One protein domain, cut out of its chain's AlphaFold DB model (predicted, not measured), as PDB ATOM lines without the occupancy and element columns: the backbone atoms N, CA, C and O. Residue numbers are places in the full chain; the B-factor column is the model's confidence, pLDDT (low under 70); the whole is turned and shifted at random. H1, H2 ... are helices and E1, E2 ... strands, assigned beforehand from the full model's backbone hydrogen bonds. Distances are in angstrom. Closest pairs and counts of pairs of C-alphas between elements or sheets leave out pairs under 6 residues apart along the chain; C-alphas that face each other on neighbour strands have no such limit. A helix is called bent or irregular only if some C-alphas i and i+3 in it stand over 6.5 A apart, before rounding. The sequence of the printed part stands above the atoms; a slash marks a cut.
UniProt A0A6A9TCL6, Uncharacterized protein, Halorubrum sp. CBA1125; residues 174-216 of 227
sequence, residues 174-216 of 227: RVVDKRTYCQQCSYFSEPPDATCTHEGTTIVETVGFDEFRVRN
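What this domain is: This is residues 174 to 216 of the 227 residues of an uncharacterized protein of Halorubrum sp. CBA1125 (UniProt A0A6A9TCL6). A small antiparallel sheet of three short strands has the short helix H1, five residues long, over one face near E1, and a long loop, residues 183 to 201, swings out from the end of H1 before coming back into E2. The opposite face of the sheet is bare, and E2 and E3 make a hairpin. The printed part has 43 residues, with one named helix and three named strands in the order E1, H1, E2, E3; the sheet's order is E1, E3, E2, all antiparallel. The class is mixed, helices and strands, with under half of the residues in named elements. The whole is compact, with a radius of gyration of the C-alphas of 9.2 A, and rounded, spanning 21 by 20 by 17 A.

Where its parts are: E1 is residues 174 to 177, 10.1 A from first to last C-alpha, and begins with C-alpha 174 at (33.427, 12.005, 54.471). H1 is residues 178 to 182, 4.6 A long; it is neither bent nor irregular, but only just: C-alphas 179 and 182 are 6.1 A apart. E2, residues 202 to 208, is the longest strand at 16.4 A and begins with C-alpha 202 at (39.141, 3.490, 51.262). E3 is residues 211 to 215, 13.3 A long, and ends with C-alpha 215 at (36.257, 6.359, 54.972).

How they stand to each other: E1 is an edge strand, antiparallel to the inner strand E3 at 144 degrees between their directions; the C-alphas of Val 175 and Arg 213 face each other at 4.3 A, and N 176 and O 212 are within hydrogen-bond range at 2.8 A. H1 is on the sheet at a height over the sheet of 6.4 A, and it is only just over E1, with 3 of its 5 C-alphas falling on that strand. The closest C-alphas of H1 and E3 are those of Lys 178 and Glu 211, 5.6 A apart. In H1 every O i to N i+4 pair is within hydrogen-bond range. E2, the other edge strand, is antiparallel to E3 at 155 degrees; N 204 and O 213 are 2.8 A apart and N 213 and O 205 are 2.9 A apart, both within hydrogen-bond range. E1, H1 and E2 form a split strand-helix-strand unit, two strands running the same way with a helix between them in the chain and E3 between them in the sheet; its crossover is right-handed.

The domain as a whole: The two C-alphas farthest apart are those of Glu 199 and Phe 209, at 24.5 A. The printed part has no cut. The links E1 to H1 and E2 to E3 are tight, and the link H1 to E2 is long, with 19 residues. The mean pLDDT of the printed part is 83.5, and no printed residue is under 70.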
ATOM      1  N   ARG A 174      33.381  10.571  54.770       83.56
ATOM      2  CA  ARG A 174      33.427  12.005  54.471       83.56
ATOM      3  C   ARG A 174      33.554  12.220  52.972       83.56
ATOM      4  O   ARG A 174      34.247  11.460  52.302       83.56
ATOM      5  N   VAL A 175      32.891  13.247  52.453       88.81
ATOM      6  CA  VAL A 175      33.084  13.699  51.069       88.81
ATOM      7  C   VAL A 175      34.207  14.729  51.063       88.81
ATOM      8  O   VAL A 175      34.201  15.639  51.891       88.81
ATOM      9  N   VAL A 176      35.183  14.558  50.171       87.56
ATOM     10  CA  VAL A 176      36.339  15.451  50.036       87.56
ATOM     11  C   VAL A 176      36.691  15.746  48.591       87.56
ATOM     12  O   VAL A 176      36.626  14.870  47.726       87.56
ATOM     13  N   ASP A 177      37.173  16.966  48.359       89.06
ATOM     14  CA  ASP A 177      37.762  17.369  47.091       89.06
ATOM     15  C   ASP A 177      39.094  16.657  46.833       89.06
ATOM     16  O   ASP A 177      40.075  16.781  47.579       89.06
ATOM     17  N   LYS A 178      39.174  15.967  45.698       86.06
ATOM     18  CA  LYS A 178      40.351  15.244  45.228       86.06
ATOM     19  C   LYS A 178      41.559  16.164  45.055       86.06
ATOM     20  O   LYS A 178      42.664  15.750  45.386       86.06
ATOM     21  N   ARG A 179      41.398  17.380  44.522       85.31
ATOM     22  CA  ARG A 179      42.530  18.299  44.251       85.31
ATOM     23  C   ARG A 179      43.128  18.888  45.522       85.31
ATOM     24  O   ARG A 179      44.345  19.011  45.628       85.31
ATOM     25  N   THR A 180      42.269  19.228  46.475       84.44
ATOM     26  CA  THR A 180      42.673  19.868  47.728       84.44
ATOM     27  C   THR A 180      43.227  18.848  48.713       84.44
ATOM     28  O   THR A 180      44.240  19.114  49.346       84.44
ATOM     29  N   TYR A 181      42.617  17.662  48.809       85.19
ATOM     30  CA  TYR A 181      42.987  16.671  49.820       85.19
ATOM     31  C   TYR A 181      43.747  15.478  49.233       85.19
ATOM     32  O   TYR A 181      44.871  15.199  49.640       85.19
ATOM     33  N   CYS A 182      43.176  14.768  48.256       85.25
ATOM     34  CA  CYS A 182      43.767  13.514  47.774       85.25
ATOM     35  C   CYS A 182      45.066  13.723  46.977       85.25
ATOM     36  O   CYS A 182      46.037  13.025  47.223       85.25
ATOM     37  N   GLN A 183      45.131  14.693  46.066       85.12
ATOM     38  CA  GLN A 183      46.310  14.946  45.221       85.12
ATOM     39  C   GLN A 183      47.492  15.551  45.989       85.12
ATOM     40  O   GLN A 183      48.623  15.490  45.518       85.12
ATOM     41  N   GLN A 184      47.238  16.127  47.165       82.56
ATOM     42  CA  GLN A 184      48.278  16.620  48.070       82.56
ATOM     43  C   GLN A 184      48.729  15.544  49.069       82.56
ATOM     44  O   GLN A 184      49.757  15.695  49.730       82.56
ATOM     45  N   CYS A 185      47.975  14.448  49.180       86.19
ATOM     46  CA  CYS A 185      48.264  13.347  50.082       86.19
ATOM     47  C   CYS A 185      49.317  12.408  49.474       86.19
ATOM     48  O   CYS A 185      49.149  11.892  48.371       86.19
ATOM     49  N   SER A 186      50.374  12.108  50.231       84.12
ATOM     50  CA  SER A 186      51.452  11.193  49.821       84.12
ATOM     51  C   SER A 186      51.001   9.745  49.609       84.12
ATOM     52  O   SER A 186      51.704   8.972  48.964       84.12
ATOM     53  N   TYR A 187      49.847   9.366  50.161       82.19
ATOM     54  CA  TYR A 187      49.288   8.018  50.052       82.19
ATOM     55  C   TYR A 187      48.388   7.837  48.826       82.19
ATOM     56  O   TYR A 187      47.857   6.745  48.614       82.19
ATOM     57  N   PHE A 188      48.172   8.880  48.029       86.12
ATOM     58  CA  PHE A 188      47.348   8.797  46.832       86.12
ATOM     59  C   PHE A 188      48.179   8.346  45.627       86.12
ATOM     60  O   PHE A 188      49.238   8.904  45.347       86.12
ATOM     61  N   SER A 189      47.712   7.322  44.911       84.94
ATOM     62  CA  SER A 189      48.392   6.828  43.714       84.94
ATOM     63  C   SER A 189      48.196   7.780  42.532       84.94
ATOM     64  O   SER A 189      47.091   8.285  42.314       84.94
ATOM     65  N   GLU A 190      49.236   7.957  41.720       78.44
ATOM     66  CA  GLU A 190      49.172   8.751  40.491       78.44
ATOM     67  C   GLU A 190      48.155   8.174  39.475       78.44
ATOM     68  O   GLU A 190      47.837   6.980  39.507       78.44
ATOM     69  N   PRO A 191      47.601   9.005  38.570       82.06
ATOM     70  CA  PRO A 191      46.746   8.529  37.479       82.06
ATOM     71  C   PRO A 191      47.459   7.459  36.624       82.06
ATOM     72  O   PRO A 191      48.651   7.622  36.350       82.06
ATOM     73  N   PRO A 192      46.773   6.393  36.153       72.38
ATOM     74  CA  PRO A 192      45.318   6.265  35.981       72.38
ATOM     75  C   PRO A 192      44.551   5.599  37.137       72.38
ATOM     76  O   PRO A 192      43.327   5.697  37.153       72.38
ATOM     77  N   ASP A 193      45.223   4.939  38.082       75.25
ATOM     78  CA  ASP A 193      44.553   4.127  39.109       75.25
ATOM     79  C   ASP A 193      43.813   4.968  40.167       75.25
ATOM     80  O   ASP A 193      42.739   4.573  40.609       75.25
ATOM     81  N   ALA A 194      44.337   6.148  40.538       78.19
ATOM     82  CA  ALA A 194      43.665   7.126  41.413       78.19
ATOM     83  C   ALA A 194      43.047   6.530  42.707       78.19
ATOM     84  O   ALA A 194      41.938   6.884  43.108       78.19
ATOM     85  N   THR A 195      43.778   5.631  43.367       84.50
ATOM     86  CA  THR A 195      43.405   4.958  44.617       84.50
ATOM     87  C   THR A 195      44.138   5.530  45.836       84.50
ATOM     88  O   THR A 195      45.236   6.078  45.732       84.50
ATOM     89  N   CYS A 196      43.545   5.383  47.024       86.25
ATOM     90  CA  CYS A 196      44.244   5.629  48.285       86.25
ATOM     91  C   CYS A 196      44.970   4.348  48.728       86.25
ATOM     92  O   CYS A 196      44.350   3.292  48.816       86.25
ATOM     93  N   THR A 197      46.268   4.444  49.015       83.56
ATOM     94  CA  THR A 197      47.113   3.316  49.460       83.56
ATOM     95  C   THR A 197      47.272   3.231  50.980       83.56
ATOM     96  O   THR A 197      47.929   2.317  51.475       83.56
ATOM     97  N   HIS A 198      46.681   4.168  51.730       81.00
ATOM     98  CA  HIS A 198      46.766   4.188  53.187       81.00
ATOM     99  C   HIS A 198      45.976   3.026  53.800       81.00
ATOM    100  O   HIS A 198      44.832   2.760  53.424       81.00
ATOM    101  N   GLU A 199      46.568   2.348  54.780       74.00
ATOM    102  CA  GLU A 199      45.906   1.264  55.498       74.00
ATOM    103  C   GLU A 199      44.687   1.779  56.277       74.00
ATOM    104  O   GLU A 199      44.756   2.760  57.011       74.00
ATOM    105  N   GLY A 200      43.529   1.151  56.065       73.25
ATOM    106  CA  GLY A 200      42.271   1.553  56.702       73.25
ATOM    107  C   GLY A 200      41.493   2.663  55.986       73.25
ATOM    108  O   GLY A 200      40.302   2.810  56.266       73.25
ATOM    109  N   THR A 201      42.100   3.356  55.015       82.31
ATOM    110  CA  THR A 201      41.420   4.372  54.201       82.31
ATOM    111  C   THR A 201      40.944   3.758  52.894       82.31
ATOM    112  O   THR A 201      41.716   3.139  52.164       82.31
ATOM    113  N   THR A 202      39.669   3.939  52.557       82.25
ATOM    114  CA  THR A 202      39.141   3.490  51.262       82.25
ATOM    115  C   THR A 202      38.288   4.567  50.618       82.25
ATOM    116  O   THR A 202      37.527   5.254  51.302       82.25
ATOM    117  N   ILE A 203      38.428   4.713  49.302       86.31
ATOM    118  CA  ILE A 203      37.539   5.542  48.488       86.31
ATOM    119  C   ILE A 203      36.314   4.675  48.184       86.31
ATOM    120  O   ILE A 203      36.427   3.660  47.501       86.31
ATOM    121  N   VAL A 204      35.171   5.040  48.758       86.12
ATOM    122  CA  VAL A 204      33.905   4.296  48.669       86.12
ATOM    123  C   VAL A 204      33.264   4.503  47.311       86.12
ATOM    124  O   VAL A 204      32.864   3.550  46.649       86.12
ATOM    125  N   GLU A 205      33.155   5.764  46.912       81.56
ATOM    126  CA  GLU A 205      32.512   6.169  45.674       81.56
ATOM    127  C   GLU A 205      33.026   7.535  45.224       81.56
ATOM    128  O   GLU A 205      33.506   8.352  46.019       81.56
ATOM    129  N   THR A 206      32.886   7.775  43.927       86.31
ATOM    130  CA  THR A 206      33.098   9.078  43.306       86.31
ATOM    131  C   THR A 206      31.760   9.793  43.247       86.31
ATOM    132  O   THR A 206      30.870   9.358  42.521       86.31
ATOM    133  N   VAL A 207      31.613  10.857  44.038       86.81
ATOM    134  CA  VAL A 207      30.353  11.611  44.164       86.81
ATOM    135  C   VAL A 207      30.225  12.641  43.037       86.81
ATOM    136  O   VAL A 207      29.128  12.890  42.546       86.81
ATOM    137  N   GLY A 208      31.358  13.180  42.579       81.50
ATOM    138  CA  GLY A 208      31.442  14.178  41.515       81.50
ATOM    139  C   GLY A 208      32.761  14.081  40.749       81.50
ATOM    140  O   GLY A 208      33.602  13.232  41.037       81.50
ATOM    141  N   PHE A 209      32.971  14.955  39.762       79.94
ATOM    142  CA  PHE A 209      34.179  14.922  38.918       79.94
ATOM    143  C   PHE A 209      35.484  15.084  39.708       79.94
ATOM    144  O   PHE A 209      36.496  14.464  39.375       79.94
ATOM    145  N   ASP A 210      35.444  15.888  40.766       85.56
ATOM    146  CA  ASP A 210      36.583  16.173  41.630       85.56
ATOM    147  C   ASP A 210      36.300  15.816  43.103       85.56
ATOM    148  O   ASP A 210      37.079  16.194  43.969       85.56
ATOM    149  N   GLU A 211      35.254  15.035  43.401       88.12
ATOM    150  CA  GLU A 211      34.815  14.728  44.773       88.12
ATOM    151  C   GLU A 211      34.766  13.219  45.051       88.12
ATOM    152  O   GLU A 211      34.130  12.443  44.327       88.12
ATOM    153  N   PHE A 212      35.393  12.802  46.152       88.75
ATOM    154  CA  PHE A 212      35.413  11.416  46.612       88.75
ATOM    155  C   PHE A 212      34.783  11.272  47.988       88.75
ATOM    156  O   PHE A 212      35.097  12.019  48.911       88.75
ATOM    157  N   ARG A 213      33.961  10.235  48.158       88.19
ATOM    158  CA  ARG A 213      33.560   9.769  49.482       88.19
ATOM    159  C   ARG A 213      34.614   8.791  49.987       88.19
ATOM    160  O   ARG A 213      34.811   7.720  49.417       88.19
ATOM    161  N   VAL A 214      35.297   9.164  51.059       88.44
ATOM    162  CA  VAL A 214      36.355   8.383  51.708       88.44
ATOM    163  C   VAL A 214      35.909   7.924  53.088       88.44
ATOM    164  O   VAL A 214      35.130   8.617  53.735       88.44
ATOM    165  N   ARG A 215      36.402   6.776  53.563       87.31
ATOM    166  CA  ARG A 215      36.257   6.359  54.972       87.31
ATOM    167  C   ARG A 215      37.595   6.383  55.687       87.31
ATOM    168  O   ARG A 215      38.579   5.952  55.086       87.31
ATOM    169  N   ASN A 216      37.586   6.793  56.957       76.19
ATOM    170  CA  ASN A 216      38.747   6.819  57.858       76.19
ATOM    171  C   ASN A 216      39.964   7.532  57.248       76.19
ATOM    172  O   ASN A 216      41.076   7.008  57.283       76.19
TER     173      ASN A 216